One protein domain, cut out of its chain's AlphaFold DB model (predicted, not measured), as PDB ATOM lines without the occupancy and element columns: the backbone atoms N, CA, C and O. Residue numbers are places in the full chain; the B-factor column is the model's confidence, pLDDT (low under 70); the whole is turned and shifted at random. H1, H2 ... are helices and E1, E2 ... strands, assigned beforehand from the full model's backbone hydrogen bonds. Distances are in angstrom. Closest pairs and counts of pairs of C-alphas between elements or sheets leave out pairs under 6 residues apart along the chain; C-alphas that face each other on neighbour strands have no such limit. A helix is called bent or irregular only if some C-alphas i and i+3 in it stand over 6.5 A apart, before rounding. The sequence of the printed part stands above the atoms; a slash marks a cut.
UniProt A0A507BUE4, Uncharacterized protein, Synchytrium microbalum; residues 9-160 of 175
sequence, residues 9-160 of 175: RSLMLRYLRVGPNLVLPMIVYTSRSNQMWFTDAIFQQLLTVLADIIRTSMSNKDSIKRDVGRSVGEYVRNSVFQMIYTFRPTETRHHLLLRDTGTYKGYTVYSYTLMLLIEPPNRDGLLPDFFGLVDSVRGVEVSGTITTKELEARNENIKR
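Overview. This is residues 9 to 160 of the 175 residues of an uncharacterized protein of Synchytrium microbalum (UniProt A0A507BUE4). A strongly twisted sheet of eight strands curls round the long helix H1, while the hairpin of E5 and E6 carries the sheet away from this body as an arm at one end. The short helix H2 lies over E4, and the last helix, H3, meets the first turns of H1 at a corner and is off the sheet. The printed part has 152 residues, with three named helices and eight named strands in the order E1 E2 H1 H2 E3 E4 E5 E6 E7 E8 H3; the class is mixed, helices and strands. The sheet is branched at E2 and holds parallel and antiparallel pairs. The whole is compact, with a radius of gyration of the C-alphas of 16.2 A and spans of 50 by 45 by 30 A.

Along the chain. E1, residues 9 to 17, begins at C-alpha 9 (-10.252, 18.107, 92.889) and is 23.8 A long. E2, residues 22 to 31, is the longest strand at 29.9 A. H1, residues 40 to 59, runs 28.0 A from C-alpha 40 at (-10.029, 4.811, 81.593). It has a kink of 33 degrees near residue 49 and is neither bent nor irregular, but only just: C-alphas 49 and 52 are 6.0 A apart. H2 is residues 61 to 67 and E3 residues 72 to 77. E4, residues 82 to 89, is 23.5 A long. E5 is residues 95 to 100 and E6 residues 103 to 109. E7, residues 112 to 119, is 22.8 A long. E8 is residues 136 to 141. H3, residues 148 to 160, is 18.3 A long and ends at C-alpha 160 (-14.512, -9.105, 73.489).

Arrangement. E2 has three neighbours in the sheet. On one side of it is E1, antiparallel in a hairpin at 159 degrees, with N 14 and O 26 2.9 A apart. On the other side are E7, parallel at 29 degrees with N 29 and O 116 2.8 A apart, and E6, parallel at 68 degrees with N 23 and O 108 3.0 A apart. The pairing is staggered: E6 is beside residues 22 to 23 of E2, E7 beside residues 25 to 30. E6 runs on into E7 across a break of 2 residues, at 81 degrees. E5 and E6 form an antiparallel hairpin, with N 100 and O 103 2.8 A apart. E4 is the antiparallel neighbour of E7, with N 86 and O 115 2.8 A apart. E3 and E4 form a hairpin, with N 74 and O 85 2.8 A apart. E8 is parallel to E3, with N 73 and O 136 2.8 A apart. The edge strands are E1, E5 and E8. H1 is on the sheet, which curls round it. H2 is on the sheet too, at a height of 8.9 A, over E4 and across the strands at 85 degrees on the local plane; the closest C-alphas of H2 and E4, those of Ile 64 and Phe 87, are 6.6 A apart. H1 and H2 are close but not clearly touching, the C-alphas of Ser 57 and Ile 64 being closest at 6.7 A. H3 is not on the sheet. It touches H1 at residues 41 to 45 of H1 alone, about perpendicular at 88 degrees, with the closest C-alphas, those of Ala 41 and Leu 151, 7.3 A apart. In H2 and H3 every O i to N i+4 pair is within hydrogen-bond range; in H1, 14 of 16 are.

Size, cuts and confidence. The two C-alphas farthest apart, those of Gly 102 and Asp 124, are 52.7 A apart. The printed part has no cut. The link from E7 to E8, residues 120 to 135, is long. The mean pLDDT of the printed part is 76.2; it is under 70 at residue 9 and residues 61 to 71, 91 to 104, 130 to 133 and 140 to 160.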
ATOM      1  N   ARG A   9      -8.824  18.422  92.843       66.31
ATOM      2  CA  ARG A   9     -10.252  18.107  92.889       66.31
ATOM      3  C   ARG A   9     -10.453  16.608  93.012       66.31
ATOM      4  O   ARG A   9      -9.725  15.826  92.402       66.31
ATOM      5  N   SER A  10     -11.471  16.227  93.783       74.81
ATOM      6  CA  SER A  10     -12.012  14.873  93.707       74.81
ATOM      7  C   SER A  10     -12.546  14.678  92.295       74.81
ATOM      8  O   SER A  10     -13.444  15.399  91.857       74.81
ATOM      9  N   LEU A  11     -11.942  13.747  91.569       74.31
ATOM     10  CA  LEU A  11     -12.401  13.350  90.249       74.31
ATOM     11  C   LEU A  11     -13.667  12.517  90.348       74.31
ATOM     12  O   LEU A  11     -14.530  12.573  89.475       74.31
ATOM     13  N   MET A  12     -13.713  11.650  91.361       80.19
ATOM     14  CA  MET A  12     -14.597  10.506  91.321       80.19
ATOM     15  C   MET A  12     -14.767   9.857  92.688       80.19
ATOM     16  O   MET A  12     -13.787   9.504  93.345       80.19
ATOM     17  N   LEU A  13     -16.028   9.613  93.044       80.88
ATOM     18  CA  LEU A  13     -16.429   8.691  94.099       80.88
ATOM     19  C   LEU A  13     -16.920   7.398  93.440       80.88
ATOM     20  O   LEU A  13     -17.889   7.417  92.679       80.88
ATOM     21  N   ARG A  14     -16.266   6.270  93.722       84.06
ATOM     22  CA  ARG A  14     -16.730   4.938  93.304       84.06
ATOM     23  C   ARG A  14     -16.940   4.034  94.504       84.06
ATOM     24  O   ARG A  14     -16.335   4.216  95.552       84.06
ATOM     25  N   TYR A  15     -17.755   3.008  94.305       86.06
ATOM     26  CA  TYR A  15     -17.920   1.918  95.253       86.06
ATOM     27  C   TYR A  15     -17.399   0.636  94.615       86.06
ATOM     28  O   TYR A  15     -17.957   0.144  93.636       86.06
ATOM     29  N   LEU A  16     -16.296   0.118  95.148       88.19
ATOM     30  CA  LEU A  16     -15.673  -1.110  94.674       88.19
ATOM     31  C   LEU A  16     -16.307  -2.299  95.386       88.19
ATOM     32  O   LEU A  16     -16.309  -2.356  96.613       88.19
ATOM     33  N   ARG A  17     -16.834  -3.271  94.641       85.81
ATOM     34  CA  ARG A  17     -17.335  -4.511  95.243       85.81
ATOM     35  C   ARG A  17     -16.150  -5.358  95.705       85.81
ATOM     36  O   ARG A  17     -15.392  -5.861  94.886       85.81
ATOM     37  N   VAL A  18     -16.017  -5.520  97.018       86.06
ATOM     38  CA  VAL A  18     -14.907  -6.242  97.675       86.06
ATOM     39  C   VAL A  18     -15.372  -7.525  98.370       86.06
ATOM     40  O   VAL A  18     -14.575  -8.260  98.944       86.06
ATOM     41  N   GLY A  19     -16.671  -7.809  98.317       84.19
ATOM     42  CA  GLY A  19     -17.272  -9.053  98.776       84.19
ATOM     43  C   GLY A  19     -18.679  -9.238  98.204       84.19
ATOM     44  O   GLY A  19     -19.151  -8.395  97.434       84.19
ATOM     45  N   PRO A  20     -19.389 -10.315  98.585       84.06
ATOM     46  CA  PRO A  20     -20.719 -10.611  98.054       84.06
ATOM     47  C   PRO A  20     -21.694  -9.437  98.198       84.06
ATOM     48  O   PRO A  20     -22.255  -9.011  97.191       84.06
ATOM     49  N   ASN A  21     -21.789  -8.855  99.398       85.62
ATOM     50  CA  ASN A  21     -22.663  -7.717  99.724       85.62
ATOM     51  C   ASN A  21     -21.887  -6.571 100.404       85.62
ATOM     52  O   ASN A  21     -22.446  -5.827 101.207       85.62
ATOM     53  N   LEU A  22     -20.583  -6.463 100.128       84.69
ATOM     54  CA  LEU A  22     -19.696  -5.473 100.741       84.69
ATOM     55  C   LEU A  22     -19.051  -4.607  99.664       84.69
ATOM     56  O   LEU A  22     -18.455  -5.128  98.716       84.69
ATOM     57  N   VAL A  23     -19.145  -3.293  99.841       88.62
ATOM     58  CA  VAL A  23     -18.525  -2.312  98.948       88.62
ATOM     59  C   VAL A  23     -17.569  -1.401  99.705       88.62
ATOM     60  O   VAL A  23     -17.860  -0.969 100.815       88.62
ATOM     61  N   LEU A  24     -16.432  -1.097  99.092       88.62
ATOM     62  CA  LEU A  24     -15.437  -0.153  99.577       88.62
ATOM     63  C   LEU A  24     -15.628   1.186  98.849       88.62
ATOM     64  O   LEU A  24     -15.470   1.220  97.625       88.62
ATOM     65  N   PRO A  25     -15.959   2.281  99.552       89.94
ATOM     66  CA  PRO A  25     -15.899   3.612  98.969       89.94
ATOM     67  C   PRO A  25     -14.463   3.948  98.576       89.94
ATOM     68  O   PRO A  25     -13.526   3.699  99.336       89.94
ATOM     69  N   MET A  26     -14.306   4.542  97.403       91.06
ATOM     70  CA  MET A  26     -13.038   5.015  96.880       91.06
ATOM     71  C   MET A  26     -13.198   6.438  96.362       91.06
ATOM     72  O   MET A  26     -14.092   6.698  95.554       91.06
ATOM     73  N   ILE A  27     -12.311   7.332  96.789       90.00
ATOM     74  CA  ILE A  27     -12.232   8.708  96.299       90.00
ATOM     75  C   ILE A  27     -10.883   8.901  95.617       90.00
ATOM     76  O   ILE A  27      -9.839   8.688  96.234       90.00
ATOM     77  N   VAL A  28     -10.923   9.313  94.352       90.75
ATOM     78  CA  VAL A  28      -9.728   9.575  93.546       90.75
ATOM     79  C   VAL A  28      -9.552  11.074  93.364       90.75
ATOM     80  O   VAL A  28     -10.447  11.749  92.858       90.75
ATOM     81  N   TYR A  29      -8.384  11.580  93.740       89.75
ATOM     82  CA  TYR A  29      -7.960  12.960  93.549       89.75
ATOM     83  C   TYR A  29      -6.898  13.039  92.456       89.75
ATOM     84  O   TYR A  29      -5.997  12.203  92.386       89.75
ATOM     85  N   THR A  30      -6.978  14.074  91.627       88.62
ATOM     86  CA  THR A  30      -5.889  14.458  90.722       88.62
ATOM     87  C   THR A  30      -5.838  15.980  90.604       88.62
ATOM     88  O   THR A  30      -6.832  16.672  90.865       88.62
ATOM     89  N   SER A  31      -4.684  16.513  90.213       85.56
ATOM     90  CA  SER A  31      -4.535  17.941  89.943       85.56
ATOM     91  C   SER A  31      -5.291  18.337  88.672       85.56
ATOM     92  O   SER A  31      -5.444  17.554  87.733       85.56
ATOM     93  N   ARG A  32      -5.759  19.586  88.599       83.00
ATOM     94  CA  ARG A  32      -6.518  20.064  87.432       83.00
ATOM     95  C   ARG A  32      -5.768  19.880  86.102       83.00
ATOM     96  O   ARG A  32      -6.398  19.564  85.097       83.00
ATOM     97  N   SER A  33      -4.445  20.030  86.100       86.56
ATOM     98  CA  SER A  33      -3.604  19.847  84.910       86.56
ATOM     99  C   SER A  33      -3.555  18.396  84.419       86.56
ATOM    100  O   SER A  33      -3.373  18.160  83.229       86.56
ATOM    101  N   ASN A  34      -3.754  17.425  85.313       87.75
ATOM    102  CA  ASN A  34      -3.591  16.000  85.022       87.75
ATOM    103  C   ASN A  34      -4.913  15.297  84.672       87.75
ATOM    104  O   ASN A  34      -4.913  14.109  84.352       87.75
ATOM    105  N   GLN A  35      -6.042  16.014  84.678       85.31
ATOM    106  CA  GLN A  35      -7.363  15.423  84.430       85.31
ATOM    107  C   GLN A  35      -7.468  14.744  83.061       85.31
ATOM    108  O   GLN A  35      -7.995  13.642  82.972       85.31
ATOM    109  N   MET A  36      -6.935  15.368  82.005       87.00
ATOM    110  CA  MET A  36      -6.975  14.790  80.654       87.00
ATOM    111  C   MET A  36      -6.071  13.561  80.501       87.00
ATOM    112  O   MET A  36      -6.313  12.723  79.639       87.00
ATOM    113  N   TRP A  37      -5.033  13.447  81.333       90.44
ATOM    114  CA  TRP A  37      -4.149  12.284  81.345       90.44
ATOM    115  C   TRP A  37      -4.796  11.077  82.040       90.44
ATOM    116  O   TRP A  37      -4.539   9.935  81.653       90.44
ATOM    117  N   PHE A  38      -5.660  11.309  83.033       90.44
ATOM    118  CA  PHE A  38      -6.333  10.248  83.784       90.44
ATOM    119  C   PHE A  38      -7.481   9.614  82.982       90.44
ATOM    120  O   PHE A  38      -8.664   9.858  83.213       90.44
ATOM    121  N   THR A  39      -7.112   8.793  82.004       88.81
ATOM    122  CA  THR A  39      -8.040   8.059  81.135       88.81
ATOM    123  C   THR A  39      -8.544   6.768  81.786       88.81
ATOM    124  O   THR A  39      -7.981   6.281  82.769       88.81
ATOM    125  N   ASP A  40      -9.555   6.140  81.179       85.38
ATOM    126  CA  ASP A  40     -10.029   4.811  81.593       85.38
ATOM    127  C   ASP A  40      -8.908   3.762  81.597       85.38
ATOM    128  O   ASP A  40      -8.880   2.896  82.469       85.38
ATOM    129  N   ALA A  41      -7.945   3.853  80.672       85.56
ATOM    130  CA  ALA A  41      -6.794   2.955  80.650       85.56
ATOM    131  C   ALA A  41      -5.942   3.108  81.919       85.56
ATOM    132  O   ALA A  41      -5.616   2.108  82.560       85.56
ATOM    133  N   ILE A  42      -5.642   4.343  82.334       89.19
ATOM    134  CA  ILE A  42      -4.932   4.613  83.594       89.19
ATOM    135  C   ILE A  42      -5.746   4.107  84.786       89.19
ATOM    136  O   ILE A  42      -5.201   3.464  85.685       89.19
ATOM    137  N   PHE A  43      -7.062   4.323  84.772       89.56
ATOM    138  CA  PHE A  43      -7.934   3.858  85.841       89.56
ATOM    139  C   PHE A  43      -7.937   2.325  85.986       89.56
ATOM    140  O   PHE A  43      -7.885   1.819  87.106       89.56
ATOM    141  N   GLN A  44      -7.924   1.566  84.887       86.25
ATOM    142  CA  GLN A  44      -7.815   0.101  84.942       86.25
ATOM    143  C   GLN A  44      -6.472  -0.369  85.528       86.25
ATOM    144  O   GLN A  44      -6.433  -1.345  86.287       86.25
ATOM    145  N   GLN A  45      -5.370   0.335  85.243       85.12
ATOM    146  CA  GLN A  45      -4.084   0.037  85.888       85.12
ATOM    147  C   GLN A  45      -4.134   0.295  87.385       85.12
ATOM    148  O   GLN A  45      -3.688  -0.538  88.175       85.12
ATOM    149  N   LEU A  46      -4.722   1.428  87.769       89.94
ATOM    150  CA  LEU A  46      -4.930   1.763  89.165       89.94
ATOM    151  C   LEU A  46      -5.721   0.653  89.870       89.94
ATOM    152  O   LEU A  46      -5.280   0.172  90.908       89.94
ATOM    153  N   LEU A  47      -6.833   0.179  89.295       89.38
ATOM    154  CA  LEU A  47      -7.616  -0.920  89.874       89.38
ATOM    155  C   LEU A  47      -6.813  -2.219  90.015       89.38
ATOM    156  O   LEU A  47      -6.992  -2.934  91.000       89.38
ATOM    157  N   THR A  48      -5.917  -2.510  89.071       86.44
ATOM    158  CA  THR A  48      -5.051  -3.696  89.129       86.44
ATOM    159  C   THR A  48      -4.087  -3.621  90.311       86.44
ATOM    160  O   THR A  48      -3.989  -4.569  91.085       86.44
ATOM    161  N   VAL A  49      -3.427  -2.476  90.500       86.81
ATOM    162  CA  VAL A  49      -2.528  -2.244  91.644       86.81
ATOM    163  C   VAL A  49      -3.307  -2.239  92.962       86.81
ATOM    164  O   VAL A  49      -2.886  -2.835  93.954       86.81
ATOM    165  N   LEU A  50      -4.484  -1.610  92.975       88.12
ATOM    166  CA  LEU A  50      -5.338  -1.548  94.154       88.12
ATOM    167  C   LEU A  50      -5.908  -2.909  94.553       88.12
ATOM    168  O   LEU A  50      -6.178  -3.098  95.734       88.12
ATOM    169  N   ALA A  51      -6.091  -3.860  93.633       86.31
ATOM    170  CA  ALA A  51      -6.630  -5.178  93.970       86.31
ATOM    171  C   ALA A  51      -5.788  -5.881  95.053       86.31
ATOM    172  O   ALA A  51      -6.337  -6.401  96.029       86.31
ATOM    173  N   ASP A  52      -4.461  -5.825  94.930       81.12
ATOM    174  CA  ASP A  52      -3.535  -6.412  95.902       81.12
ATOM    175  C   ASP A  52      -3.483  -5.629  97.214       81.12
ATOM    176  O   ASP A  52      -3.523  -6.230  98.295       81.12
ATOM    177  N   ILE A  53      -3.476  -4.297  97.132       84.31
ATOM    178  CA  ILE A  53      -3.501  -3.402  98.297       84.31
ATOM    179  C   ILE A  53      -4.778  -3.621  99.110       84.31
ATOM    180  O   ILE A  53      -4.722  -3.812 100.327       84.31
ATOM    181  N   ILE A  54      -5.936  -3.631  98.445       85.94
ATOM    182  CA  ILE A  54      -7.244  -3.821  99.070       85.94
ATOM    183  C   ILE A  54      -7.299  -5.204  99.701       85.94
ATOM    184  O   ILE A  54      -7.632  -5.310 100.877       85.94
ATOM    185  N   ARG A  55      -6.934  -6.262  98.970       82.38
ATOM    186  CA  ARG A  55      -6.924  -7.628  99.508       82.38
ATOM    187  C   ARG A  55      -6.087  -7.719 100.785       82.38
ATOM    188  O   ARG A  55      -6.584  -8.197 101.802       82.38
ATOM    189  N   THR A  56      -4.866  -7.192 100.754       81.00
ATOM    190  CA  THR A  56      -3.947  -7.201 101.903       81.00
ATOM    191  C   THR A  56      -4.508  -6.412 103.087       81.00
ATOM    192  O   THR A  56      -4.538  -6.905 104.216       81.00
ATOM    193  N   SER A  57      -5.026  -5.212 102.828       81.12
ATOM    194  CA  SER A  57      -5.590  -4.331 103.857       81.12
ATOM    195  C   SER A  57      -6.848  -4.932 104.496       81.12
ATOM    196  O   SER A  57      -7.035  -4.866 105.709       81.12
ATOM    197  N   MET A  58      -7.704  -5.578 103.700       78.12
ATOM    198  CA  MET A  58      -8.940  -6.212 104.174       78.12
ATOM    199  C   MET A  58      -8.673  -7.463 105.018       78.12
ATOM    200  O   MET A  58      -9.447  -7.750 105.937       78.12
ATOM    201  N   SER A  59      -7.581  -8.181 104.743       79.75
ATOM    202  CA  SER A  59      -7.107  -9.295 105.570       79.75
ATOM    203  C   SER A  59      -6.495  -8.830 106.895       79.75
ATOM    204  O   SER A  59      -6.582  -9.554 107.883       79.75
ATOM    205  N   ASN A  60      -5.930  -7.619 106.953       76.50
ATOM    206  CA  ASN A  60      -5.278  -7.060 108.140       76.50
ATOM    207  C   ASN A  60      -6.027  -5.832 108.686       76.50
ATOM    208  O   ASN A  60      -5.525  -4.712 108.703       76.50
ATOM    209  N   LYS A  61      -7.262  -6.023 109.161       69.56
ATOM    210  CA  LYS A  61      -8.120  -4.908 109.618       69.56
ATOM    211  C   LYS A  61      -7.524  -4.089 110.768       69.56
ATOM    212  O   LYS A  61      -7.881  -2.921 110.936       69.56
ATOM    213  N   ASP A  62      -6.636  -4.686 111.556       67.94
ATOM    214  CA  ASP A  62      -5.982  -4.019 112.680       67.94
ATOM    215  C   ASP A  62      -4.840  -3.095 112.233       67.94
ATOM    216  O   ASP A  62      -4.523  -2.143 112.946       67.94
ATOM    217  N   SER A  63      -4.248  -3.292 111.045       66.81
ATOM    218  CA  SER A  63      -3.328  -2.297 110.472       66.81
ATOM    219  C   SER A  63      -4.074  -1.025 110.075       66.81
ATOM    220  O   SER A  63      -3.687   0.051 110.522       66.81
ATOM    221  N   ILE A  64      -5.207  -1.155 109.372       68.69
ATOM    222  CA  ILE A  64      -6.043  -0.011 108.974       68.69
ATOM    223  C   ILE A  64      -6.424   0.819 110.207       68.69
ATOM    224  O   ILE A  64      -6.213   2.026 110.238       68.69
ATOM    225  N   LYS A  65      -6.917   0.170 111.271       67.19
ATOM    226  CA  LYS A  65      -7.312   0.845 112.519       67.19
ATOM    227  C   LYS A  65      -6.175   1.613 113.199       67.19
ATOM    228  O   LYS A  65      -6.440   2.634 113.827       67.19
ATOM    229  N   ARG A  66      -4.932   1.126 113.116       61.97
ATOM    230  CA  ARG A  66      -3.766   1.790 113.728       61.97
ATOM    231  C   ARG A  66      -3.348   3.048 112.972       61.97
ATOM    232  O   ARG A  66      -2.890   4.000 113.599       61.97
ATOM    233  N   ASP A  67      -3.536   3.060 111.656       61.66
ATOM    234  CA  ASP A  67      -3.132   4.176 110.797       61.66
ATOM    235  C   ASP A  67      -4.209   5.272 110.692       61.66
ATOM    236  O   ASP A  67      -3.901   6.433 110.420       61.66
ATOM    237  N   VAL A  68      -5.457   4.940 111.038       57.72
ATOM    238  CA  VAL A  68      -6.640   5.822 111.039       57.72
ATOM    239  C   VAL A  68      -6.521   7.079 111.921       57.72
ATOM    240  O   VAL A  68      -7.284   8.022 111.731       57.72
ATOM    241  N   GLY A  69      -5.534   7.160 112.819       51.97
ATOM    242  CA  GLY A  69      -5.244   8.357 113.625       51.97
ATOM    243  C   GLY A  69      -3.894   9.021 113.349       51.97
ATOM    244  O   GLY A  69      -3.565   9.998 114.011       51.97
ATOM    245  N   ARG A  70      -3.086   8.487 112.423       59.06
ATOM    246  CA  ARG A  70      -1.700   8.942 112.205       59.06
ATOM    247  C   ARG A  70      -1.492   9.721 110.908       59.06
ATOM    248  O   ARG A  70      -0.367  10.126 110.646       59.06
ATOM    249  N   SER A  71      -2.542   9.901 110.096       66.94
ATOM    250  CA  SER A  71      -2.467  10.565 108.784       66.94
ATOM    251  C   SER A  71      -1.268  10.084 107.953       66.94
ATOM    252  O   SER A  71      -0.599  10.884 107.311       66.94
ATOM    253  N   VAL A  72      -0.952   8.786 107.986       73.75
ATOM    254  CA  VAL A  72       0.147   8.225 107.188       73.75
ATOM    255  C   VAL A  72      -0.426   7.731 105.867       73.75
ATOM    256  O   VAL A  72      -1.395   6.967 105.843       73.75
ATOM    257  N   GLY A  73       0.158   8.192 104.768       81.88
ATOM    258  CA  GLY A  73      -0.118   7.713 103.422       81.88
ATOM    259  C   GLY A  73       0.840   6.621 103.009       81.88
ATOM    260  O   GLY A  73       2.010   6.621 103.395       81.88
ATOM    261  N   GLU A  74       0.343   5.712 102.185       86.12
ATOM    262  CA  GLU A  74       1.167   4.746 101.491       86.12
ATOM    263  C   GLU A  74       1.409   5.171 100.051       86.12
ATOM    264  O   GLU A  74       0.504   5.638  99.360       86.12
ATOM    265  N   TYR A  75       2.656   5.047  99.618       87.12
ATOM    266  CA  TYR A  75       3.111   5.473  98.311       87.12
ATOM    267  C   TYR A  75       3.375   4.294  97.381       87.12
ATOM    268  O   TYR A  75       3.995   3.306  97.780       87.12
ATOM    269  N   VAL A  76       2.958   4.443  96.123       87.50
ATOM    270  CA  VAL A  76       3.264   3.510  95.039       87.50
ATOM    271  C   VAL A  76       3.707   4.282  93.803       87.50
ATOM    272  O   VAL A  76       2.981   5.149  93.315       87.50
ATOM    273  N   ARG A  77       4.872   3.906  93.261       86.62
ATOM    274  CA  ARG A  77       5.362   4.328  91.938       86.62
ATOM    275  C   ARG A  77       5.378   3.155  90.982       86.62
ATOM    276  O   ARG A  77       5.833   2.077  91.358       86.62
ATOM    277  N   ASN A  78       5.016   3.400  89.734       85.31
ATOM    278  CA  ASN A  78       5.425   2.573  88.606       85.31
ATOM    279  C   ASN A  78       5.754   3.474  87.400       85.31
ATOM    280  O   ASN A  78       5.795   4.700  87.509       85.31
ATOM    281  N   SER A  79       6.016   2.872  86.241       84.75
ATOM    282  CA  SER A  79       6.355   3.605  85.014       84.75
ATOM    283  C   SER A  79       5.182   4.362  84.381       84.75
ATOM    284  O   SER A  79       5.397   5.135  83.449       84.75
ATOM    285  N   VAL A  80       3.955   4.134  84.850       88.62
ATOM    286  CA  VAL A  80       2.723   4.691  84.284       88.62
ATOM    287  C   VAL A  80       2.139   5.782  85.161       88.62
ATOM    288  O   VAL A  80       1.639   6.758  84.617       88.62
ATOM    289  N   PHE A  81       2.196   5.642  86.483       91.06
ATOM    290  CA  PHE A  81       1.701   6.621  87.441       91.06
ATOM    291  C   PHE A  81       2.456   6.542  88.766       91.06
ATOM    292  O   PHE A  81       3.155   5.574  89.079       91.06
ATOM    293  N   GLN A  82       2.240   7.561  89.582       91.69
ATOM    294  CA  GLN A  82       2.562   7.545  90.995       91.69
ATOM    295  C   GLN A  82       1.337   7.938  91.812       91.69
ATOM    296  O   GLN A  82       0.506   8.729  91.363       91.69
ATOM    297  N   MET A  83       1.194   7.355  92.999       91.69
ATOM    298  CA  MET A  83       0.054   7.629  93.862       91.69
ATOM    299  C   MET A  83       0.410   7.597  95.339       91.69
ATOM    300  O   MET A  83       1.284   6.843  95.766       91.69
ATOM    301  N   ILE A  84      -0.348   8.365  96.113       90.50
ATOM    302  CA  ILE A  84      -0.422   8.255  97.568       90.50
ATOM    303  C   ILE A  84      -1.840   7.818  97.913       90.50
ATOM    304  O   ILE A  84      -2.797   8.421  97.432       90.50
ATOM    305  N   TYR A  85      -1.994   6.797  98.750       89.88
ATOM    306  CA  TYR A  85      -3.295   6.343  99.227       89.88
ATOM    307  C   TYR A  85      -3.338   6.221 100.747       89.88
ATOM    308  O   TYR A  85      -2.326   6.047 101.418       89.88
ATOM    309  N   THR A  86      -4.537   6.306 101.306       87.50
ATOM    310  CA  THR A  86      -4.784   6.079 102.728       87.50
ATOM    311  C   THR A  86      -6.220   5.613 102.945       87.50
ATOM    312  O   THR A  86      -7.106   5.863 102.124       87.50
ATOM    313  N   PHE A  87      -6.464   4.932 104.059       87.31
ATOM    314  CA  PHE A  87      -7.807   4.571 104.494       87.31
ATOM    315  C   PHE A  87      -8.247   5.529 105.598       87.31
ATOM    316  O   PHE A  87      -7.623   5.599 106.657       87.31
ATOM    317  N   ARG A  88      -9.352   6.240 105.376       83.81
ATOM    318  CA  ARG A  88      -9.976   7.103 106.390       83.81
ATOM    319  C   ARG A  88     -11.303   6.502 106.843       83.81
ATOM    320  O   ARG A  88     -11.946   5.828 106.039       83.81
ATOM    321  N   PRO A  89     -11.730   6.695 108.103       83.38
ATOM    322  CA  PRO A  89     -13.071   6.312 108.526       83.38
ATOM    323  C   PRO A  89     -14.109   6.916 107.589       83.38
ATOM    324  O   PRO A  89     -14.039   8.097 107.259       83.38
ATOM    325  N   THR A  90     -15.068   6.110 107.159       77.44
ATOM    326  CA  THR A  90     -16.221   6.634 106.434       77.44
ATOM    327  C   THR A  90     -17.059   7.435 107.431       77.44
ATOM    328  O   THR A  90     -17.525   6.874 108.424       77.44
ATOM    329  N   GLU A  91     -17.240   8.736 107.188       65.88
ATOM    330  CA  GLU A  91     -17.951   9.650 108.101       65.88
ATOM    331  C   GLU A  91     -19.423   9.259 108.321       65.88
ATOM    332  O   GLU A  91     -20.040   9.647 109.310       65.88
ATOM    333  N   THR A  92     -19.993   8.448 107.427       57.38
ATOM    334  CA  THR A  92     -21.389   8.004 107.481       57.38
ATOM    335  C   THR A  92     -21.511   6.501 107.225       57.38
ATOM    336  O   THR A  92     -20.916   5.949 106.301       57.38
ATOM    337  N   ARG A  93     -22.304   5.811 108.054       55.38
ATOM    338  CA  ARG A  93     -22.731   4.427 107.799       55.38
ATOM    339  C   ARG A  93     -24.033   4.459 107.006       55.38
ATOM    340  O   ARG A  93     -25.106   4.542 107.593       55.38
ATOM    341  N   HIS A  94     -23.947   4.394 105.686       60.16
ATOM    342  CA  HIS A  94     -25.109   4.249 104.808       60.16
ATOM    343  C   HIS A  94     -25.107   2.896 104.099       60.16
ATOM    344  O   HIS A  94     -24.077   2.237 103.963       60.16
ATOM    345  N   HIS A  95     -26.287   2.475 103.654       59.72
ATOM    346  CA  HIS A  95     -26.459   1.319 102.783       59.72
ATOM    347  C   HIS A  95     -26.608   1.799 101.343       59.72
ATOM    348  O   HIS A  95     -27.286   2.794 101.088       59.72
ATOM    349  N   LEU A  96     -25.998   1.086 100.399       67.50
ATOM    350  CA  LEU A  96     -26.247   1.325  98.981       67.50
ATOM    351  C   LEU A  96     -27.291   0.347  98.474       67.50
ATOM    352  O   LEU A  96     -27.188  -0.857  98.709       67.50
ATOM    353  N   LEU A  97     -28.270   0.872  97.745       67.62
ATOM    354  CA  LEU A  97     -29.242   0.074  97.014       67.62
ATOM    355  C   LEU A  97     -28.820   0.044  95.549       67.62
ATOM    356  O   LEU A  97     -28.865   1.061  94.859       67.62
ATOM    357  N   LEU A  98     -28.402  -1.124  95.076       66.81
ATOM    358  CA  LEU A  98     -28.133  -1.354  93.661       66.81
ATOM    359  C   LEU A  98     -29.359  -2.015  93.038       66.81
ATOM    360  O   LEU A  98     -29.860  -3.022  93.543       66.81
ATOM    361  N   ARG A  99     -29.853  -1.422  91.952       60.22
ATOM    362  CA  ARG A  99     -30.956  -1.979  91.171       60.22
ATOM    363  C   ARG A  99     -30.429  -3.141  90.331       60.22
ATOM    364  O   ARG A  99     -29.542  -2.942  89.509       60.22
ATOM    365  N   ASP A 100     -30.998  -4.324  90.523       61.03
ATOM    366  CA  ASP A 100     -30.671  -5.554  89.802       61.03
ATOM    367  C   ASP A 100     -31.964  -6.230  89.329       61.03
ATOM    368  O   ASP A 100     -32.833  -6.544  90.146       61.03
ATOM    369  N   THR A 101     -32.123  -6.369  88.008       66.38
ATOM    370  CA  THR A 101     -33.267  -7.020  87.327       66.38
ATOM    371  C   THR A 101     -34.623  -6.845  88.032       66.38
ATOM    372  O   THR A 101     -35.296  -7.813  88.372       66.38
ATOM    373  N   GLY A 102     -35.024  -5.596  88.300       60.84
ATOM    374  CA  GLY A 102     -36.332  -5.276  88.898       60.84
ATOM    375  C   GLY A 102     -36.414  -5.342  90.431       60.84
ATOM    376  O   GLY A 102     -37.461  -5.025  90.984       60.84
ATOM    377  N   THR A 103     -35.323  -5.670  91.125       60.53
ATOM    378  CA  THR A 103     -35.220  -5.672  92.596       60.53
ATOM    379  C   THR A 103     -34.077  -4.775  93.074       60.53
ATOM    380  O   THR A 103     -33.170  -4.450  92.309       60.53
ATOM    381  N   TYR A 104     -34.112  -4.341  94.334       69.75
ATOM    382  CA  TYR A 104     -32.987  -3.641  94.959       69.75
ATOM    383  C   TYR A 104     -32.227  -4.609  95.859       69.75
ATOM    384  O   TYR A 104     -32.816  -5.224  96.747       69.75
ATOM    385  N   LYS A 105     -30.915  -4.722  95.655       73.00
ATOM    386  CA  LYS A 105     -30.019  -5.440  96.565       73.00
ATOM    387  C   LYS A 105     -29.315  -4.437  97.467       73.00
ATOM    388  O   LYS A 105     -28.733  -3.462  96.990       73.00
ATOM    389  N   GLY A 106     -29.394  -4.681  98.771       78.50
ATOM    390  CA  GLY A 106     -28.690  -3.896  99.777       78.50
ATOM    391  C   GLY A 106     -27.221  -4.296  99.858       78.50
ATOM    392  O   GLY A 106     -26.897  -5.476  99.975       78.50
ATOM    393  N   TYR A 107     -26.342  -3.302  99.833       82.25
ATOM    394  CA  TYR A 107     -24.917  -3.463 100.069       82.25
ATOM    395  C   TYR A 107     -24.519  -2.729 101.340       82.25
ATOM    396  O   TYR A 107     -24.922  -1.587 101.585       82.25
ATOM    397  N   THR A 108     -23.695  -3.393 102.141       83.88
ATOM    398  CA  THR A 108     -23.036  -2.777 103.284       83.88
ATOM    399  C   THR A 108     -21.840  -1.986 102.780       83.88
ATOM    400  O   THR A 108     -21.004  -2.510 102.040       83.88
ATOM    401  N   VAL A 109     -21.754  -0.724 103.189       85.00
ATOM    402  CA  VAL A 109     -20.592   0.120 102.919       85.00
ATOM    403  C   VAL A 109     -19.513  -0.165 103.958       85.00
ATOM    404  O   VAL A 109     -19.786  -0.238 105.158       85.00
ATOM    405  N   TYR A 110     -18.280  -0.365 103.499       85.44
ATOM    406  CA  TYR A 110     -17.141  -0.581 104.374       85.44
ATOM    407  C   TYR A 110     -16.908   0.650 105.258       85.44
ATOM    408  O   TYR A 110     -17.069   1.793 104.830       85.44
ATOM    409  N   SER A 111     -16.505   0.417 106.508       83.75
ATOM    410  CA  SER A 111     -16.329   1.474 107.513       83.75
ATOM    411  C   SER A 111     -15.148   2.405 107.236       83.75
ATOM    412  O   SER A 111     -14.934   3.346 107.994       83.75
ATOM    413  N   TYR A 112     -14.378   2.122 106.187       86.69
ATOM    414  CA  TYR A 112     -13.277   2.946 105.723       86.69
ATOM    415  C   TYR A 112     -13.457   3.273 104.249       86.69
ATOM    416  O   TYR A 112     -13.890   2.424 103.472       86.69
ATOM    417  N   THR A 113     -13.072   4.485 103.884       87.69
ATOM    418  CA  THR A 113     -12.978   4.969 102.514       87.69
ATOM    419  C   THR A 113     -11.517   4.943 102.091       87.69
ATOM    420  O   THR A 113     -10.653   5.463 102.800       87.69
ATOM    421  N   LEU A 114     -11.244   4.337 100.938       90.19
ATOM    422  CA  LEU A 114      -9.944   4.414 100.287       90.19
ATOM    423  C   LEU A 114      -9.833   5.769  99.590       90.19
ATOM    424  O   LEU A 114     -10.513   6.027  98.599       90.19
ATOM    425  N   MET A 115      -8.986   6.646 100.105       89.38
ATOM    426  CA  MET A 115      -8.688   7.924  99.471       89.38
ATOM    427  C   MET A 115      -7.335   7.821  98.794       89.38
ATOM    428  O   MET A 115      -6.388   7.322  99.398       89.38
ATOM    429  N   LEU A 116      -7.231   8.298  97.559       90.94
ATOM    430  CA  LEU A 116      -5.959   8.309  96.854       90.94
ATOM    431  C   LEU A 116      -5.788   9.542  95.978       90.94
ATOM    432  O   LEU A 116      -6.741  10.030  95.375       90.94
ATOM    433  N   LEU A 117      -4.554  10.011  95.905       90.75
ATOM    434  CA  LEU A 117      -4.087  11.044  95.000       90.75
ATOM    435  C   LEU A 117      -3.210  10.380  93.943       90.75
ATOM    436  O   LEU A 117      -2.292   9.642  94.296       90.75
ATOM    437  N   ILE A 118      -3.510  10.617  92.668       91.50
ATOM    438  CA  ILE A 118      -2.804  10.010  91.538       91.50
ATOM    439  C   ILE A 118      -2.323  11.063  90.545       91.50
ATOM    440  O   ILE A 118      -3.046  12.001  90.192       91.50
ATOM    441  N   GLU A 119      -1.098  10.863  90.068       91.75
ATOM    442  CA  GLU A 119      -0.401  11.748  89.145       91.75
ATOM    443  C   GLU A 119       0.424  10.949  88.122       91.75
ATOM    444  O   GLU A 119       0.774   9.787  88.373       91.75
ATOM    445  N   PRO A 120       0.782  11.563  86.977       91.25
ATOM    446  CA  PRO A 120       1.814  11.034  86.100       91.25
ATOM    447  C   PRO A 120       3.127  10.800  86.866       91.25
ATOM    448  O   PRO A 120       3.413  11.504  87.839       91.25
ATOM    449  N   PRO A 121       3.956   9.841  86.428       88.31
ATOM    450  CA  PRO A 121       5.202   9.510  87.094       88.31
ATOM    451  C   PRO A 121       6.156  10.699  86.986       88.31
ATOM    452  O   PRO A 121       6.466  11.165  85.886       88.31
ATOM    453  N   ASN A 122       6.636  11.184  88.129       82.69
ATOM    454  CA  ASN A 122       7.644  12.230  88.149       82.69
ATOM    455  C   ASN A 122       9.034  11.618  87.914       82.69
ATOM    456  O   ASN A 122       9.478  10.743  88.660       82.69
ATOM    457  N   ARG A 123       9.712  12.082  86.858       72.62
ATOM    458  CA  ARG A 123      11.048  11.611  86.455       72.62
ATOM    459  C   ARG A 123      12.159  12.082  87.390       72.62
ATOM    460  O   ARG A 123      13.195  11.432  87.451       72.62
ATOM    461  N   ASP A 124      11.911  13.143  88.147       79.44
ATOM    462  CA  ASP A 124      12.850  13.712  89.113       79.44
ATOM    463  C   ASP A 124      12.778  12.993  90.471       79.44
ATOM    464  O   ASP A 124      13.429  13.383  91.436       79.44
ATOM    465  N   GLY A 125      11.958  11.940  90.573       72.06
ATOM    466  CA  GLY A 125      11.833  11.121  91.774       72.06
ATOM    467  C   GLY A 125      10.996  11.755  92.888       72.06
ATOM    468  O   GLY A 125      10.794  11.113  93.922       72.06
ATOM    469  N   LEU A 126      10.446  12.955  92.681       81.88
ATOM    470  CA  LEU A 126       9.579  13.622  93.655       81.88
ATOM    471  C   LEU A 126       8.270  12.852  93.850       81.88
ATOM    472  O   LEU A 126       7.665  12.370  92.891       81.88
ATOM    473  N   LEU A 127       7.846  12.732  95.107       79.94
ATOM    474  CA  LEU A 127       6.553  12.154  95.457       79.94
ATOM    475  C   LEU A 127       5.407  13.024  94.914       79.94
ATOM    476  O   LEU A 127       5.617  14.217  94.681       79.94
ATOM    477  N   PRO A 128       4.206  12.448  94.734       80.38
ATOM    478  CA  PRO A 128       3.020  13.224  94.419       80.38
ATOM    479  C   PRO A 128       2.807  14.342  95.434       80.38
ATOM    480  O   PRO A 128       3.063  14.150  96.630       80.38
ATOM    481  N   ASP A 129       2.319  15.486  94.966       71.81
ATOM    482  CA  ASP A 129       2.030  16.626  95.831       71.81
ATOM    483  C   ASP A 129       0.854  16.273  96.756       71.81
ATOM    484  O   ASP A 129      -0.307  16.138  96.351       71.81
ATOM    485  N   PHE A 130       1.177  16.007  98.021       68.00
ATOM    486  CA  PHE A 130       0.207  15.577  99.012       68.00
ATOM    487  C   PHE A 130      -0.566  16.803  99.501       68.00
ATOM    488  O   PHE A 130      -0.109  17.566 100.344       68.00
ATOM    489  N   PHE A 131      -1.784  16.977  98.990       66.25
ATOM    490  CA  PHE A 131      -2.670  18.102  99.316       66.25
ATOM    491  C   PHE A 131      -3.260  18.034 100.745       66.25
ATOM    492  O   PHE A 131      -4.472  18.064 100.939       66.25
ATOM    493  N   GLY A 132      -2.434  17.817 101.771       66.56
ATOM    494  CA  GLY A 132      -2.895  17.613 103.150       66.56
ATOM    495  C   GLY A 132      -3.723  16.336 103.350       66.56
ATOM    496  O   GLY A 132      -4.355  16.160 104.388       66.56
ATOM    497  N   LEU A 133      -3.726  15.422 102.368       67.44
ATOM    498  CA  LEU A 133      -4.384  14.117 102.488       67.44
ATOM    499  C   LEU A 133      -3.779  13.305 103.648       67.44
ATOM    500  O   LEU A 133      -4.478  12.532 104.314       67.44
ATOM    501  N   VAL A 134      -2.472  13.479 103.859       70.56
ATOM    502  CA  VAL A 134      -1.623  12.755 104.806       70.56
ATOM    503  C   VAL A 134      -0.520  13.686 105.325       70.56
ATOM    504  O   VAL A 134      -0.060  14.558 104.594       70.56
ATOM    505  N   ASP A 135      -0.100  13.481 106.573       70.50
ATOM    506  CA  ASP A 135       0.948  14.245 107.265       70.50
ATOM    507  C   ASP A 135       2.340  13.623 107.048       70.50
ATOM    508  O   ASP A 135       3.369  14.268 107.229       70.50
ATOM    509  N   SER A 136       2.387  12.342 106.674       75.69
ATOM    510  CA  SER A 136       3.617  11.631 106.321       75.69
ATOM    511  C   SER A 136       3.341  10.535 105.296       75.69
ATOM    512  O   SER A 136       2.208  10.070 105.162       75.69
ATOM    513  N   VAL A 137       4.374  10.113 104.565       73.88
ATOM    514  CA  VAL A 137       4.264   9.124 103.487       73.88
ATOM    515  C   VAL A 137       5.311   8.028 103.676       73.88
ATOM    516  O   VAL A 137       6.470   8.316 103.965       73.88
ATOM    517  N   ARG A 138       4.916   6.765 103.496       78.19
ATOM    518  CA  ARG A 138       5.810   5.593 103.457       78.19
ATOM    519  C   ARG A 138       5.453   4.721 102.258       78.19
ATOM    520  O   ARG A 138       4.291   4.659 101.896       78.19
ATOM    521  N   GLY A 139       6.383   4.020 101.627       70.50
ATOM    522  CA  GLY A 139       6.008   3.167 100.497       70.50
ATOM    523  C   GLY A 139       7.188   2.630  99.716       70.50
ATOM    524  O   GLY A 139       8.334   2.787 100.133       70.50
ATOM    525  N   VAL A 140       6.887   1.977  98.597       65.44
ATOM    526  CA  VAL A 140       7.871   1.276  97.769       65.44
ATOM    527  C   VAL A 140       7.690   1.619  96.293       65.44
ATOM    528  O   VAL A 140       6.577   1.844  95.814       65.44
ATOM    529  N   GLU A 141       8.797   1.638  95.557       65.88
ATOM    530  CA  GLU A 141       8.766   1.651  94.097       65.88
ATOM    531  C   GLU A 141       8.481   0.236  93.593       65.88
ATOM    532  O   GLU A 141       9.174  -0.719  93.948       65.88
ATOM    533  N   VAL A 142       7.434   0.084  92.782       61.69
ATOM    534  CA  VAL A 142       7.037  -1.220  92.254       61.69
ATOM    535  C   VAL A 142       7.733  -1.429  90.912       61.69
ATOM    536  O   VAL A 142       7.304  -0.916  89.878       61.69
ATOM    537  N   SER A 143       8.811  -2.213  90.926       46.88
ATOM    538  CA  SER A 143       9.453  -2.722  89.709       46.88
ATOM    539  C   SER A 143       8.629  -3.874  89.138       46.88
ATOM    540  O   SER A 143       8.801  -5.033  89.503       46.88
ATOM    541  N   GLY A 144       7.693  -3.539  88.255       53.69
ATOM    542  CA  GLY A 144       6.833  -4.497  87.569       53.69
ATOM    543  C   GLY A 144       5.914  -3.776  86.593       53.69
ATOM    544  O   GLY A 144       4.886  -3.226  86.977       53.69
ATOM    545  N   THR A 145       6.306  -3.733  85.325       48.38
ATOM    546  CA  THR A 145       5.518  -3.136  84.244       48.38
ATOM    547  C   THR A 145       4.382  -4.067  83.840       48.38
ATOM    548  O   THR A 145       4.638  -5.147  83.320       48.38
ATOM    549  N   ILE A 146       3.134  -3.618  83.982       53.16
ATOM    550  CA  ILE A 146       2.151  -3.878  82.928       53.16
ATOM    551  C   ILE A 146       2.293  -2.693  81.984       53.16
ATOM    552  O   ILE A 146       1.977  -1.559  82.342       53.16
ATOM    553  N   THR A 147       2.862  -2.927  80.809       56.41
ATOM    554  CA  THR A 147       3.030  -1.860  79.820       56.41
ATOM    555  C   THR A 147       1.664  -1.368  79.337       56.41
ATOM    556  O   THR A 147       0.685  -2.114  79.319       56.41
ATOM    557  N   THR A 148       1.581  -0.113  78.888       53.19
ATOM    558  CA  THR A 148       0.358   0.450  78.286       53.19
ATOM    559  C   THR A 148      -0.160  -0.428  77.142       53.19
ATOM    560  O   THR A 148      -1.361  -0.640  77.027       53.19
ATOM    561  N   LYS A 149       0.756  -1.037  76.376       59.97
ATOM    562  CA  LYS A 149       0.473  -1.973  75.281       59.97
ATOM    563  C   LYS A 149      -0.132  -3.300  75.756       59.97
ATOM    564  O   LYS A 149      -1.088  -3.793  75.163       59.97
ATOM    565  N   GLU A 150       0.397  -3.888  76.828       53.78
ATOM    566  CA  GLU A 150      -0.197  -5.087  77.443       53.78
ATOM    567  C   GLU A 150      -1.573  -4.789  78.038       53.78
ATOM    568  O   GLU A 150      -2.445  -5.659  78.060       53.78
ATOM    569  N   LEU A 151      -1.790  -3.553  78.486       55.69
ATOM    570  CA  LEU A 151      -3.076  -3.117  78.998       55.69
ATOM    571  C   LEU A 151      -4.109  -2.899  77.893       55.69
ATOM    572  O   LEU A 151      -5.240  -3.345  78.039       55.69
ATOM    573  N   GLU A 152      -3.731  -2.259  76.788       56.44
ATOM    574  CA  GLU A 152      -4.578  -2.135  75.598       56.44
ATOM    575  C   GLU A 152      -4.984  -3.520  75.086       56.44
ATOM    576  O   GLU A 152      -6.167  -3.774  74.880       56.44
ATOM    577  N   ALA A 153      -4.040  -4.465  75.017       60.06
ATOM    578  CA  ALA A 153      -4.332  -5.849  74.653       60.06
ATOM    579  C   ALA A 153      -5.301  -6.540  75.636       60.06
ATOM    580  O   ALA A 153      -6.201  -7.274  75.218       60.06
ATOM    581  N   ARG A 154      -5.160  -6.303  76.949       52.78
ATOM    582  CA  ARG A 154      -6.089  -6.827  77.967       52.78
ATOM    583  C   ARG A 154      -7.466  -6.166  77.902       52.78
ATOM    584  O   ARG A 154      -8.464  -6.869  78.018       52.78
ATOM    585  N   ASN A 155      -7.530  -4.859  77.675       51.22
ATOM    586  CA  ASN A 155      -8.775  -4.110  77.522       51.22
ATOM    587  C   ASN A 155      -9.540  -4.559  76.274       51.22
ATOM    588  O   ASN A 155     -10.752  -4.740  76.346       51.22
ATOM    589  N   GLU A 156      -8.850  -4.819  75.163       58.53
ATOM    590  CA  GLU A 156      -9.456  -5.408  73.964       58.53
ATOM    591  C   GLU A 156      -9.990  -6.822  74.227       58.53
ATOM    592  O   GLU A 156     -11.099  -7.157  73.810       58.53
ATOM    593  N   ASN A 157      -9.270  -7.641  74.997       50.47
ATOM    594  CA  ASN A 157      -9.782  -8.945  75.420       50.47
ATOM    595  C   ASN A 157     -11.011  -8.826  76.337       50.47
ATOM    596  O   ASN A 157     -11.949  -9.600  76.181       50.47
ATOM    597  N   ILE A 158     -11.057  -7.848  77.246       43.38
ATOM    598  CA  ILE A 158     -12.226  -7.598  78.106       43.38
ATOM    599  C   ILE A 158     -13.418  -7.093  77.282       43.38
ATOM    600  O   ILE A 158     -14.526  -7.583  77.481       43.38
ATOM    601  N   LYS A 159     -13.213  -6.191  76.312       48.41
ATOM    602  CA  LYS A 159     -14.271  -5.746  75.385       48.41
ATOM    603  C   LYS A 159     -14.876  -6.912  74.603       48.41
ATOM    604  O   LYS A 159     -16.088  -6.967  74.445       48.41
ATOM    605  N   ARG A 160     -14.054  -7.877  74.172       52.47
ATOM    606  CA  ARG A 160     -14.512  -9.105  73.489       52.47
ATOM    607  C   ARG A 160     -15.295 -10.059  74.398       52.47
ATOM    608  O   ARG A 160     -16.055 -10.879  73.897       52.47
TER     609      ARG A 160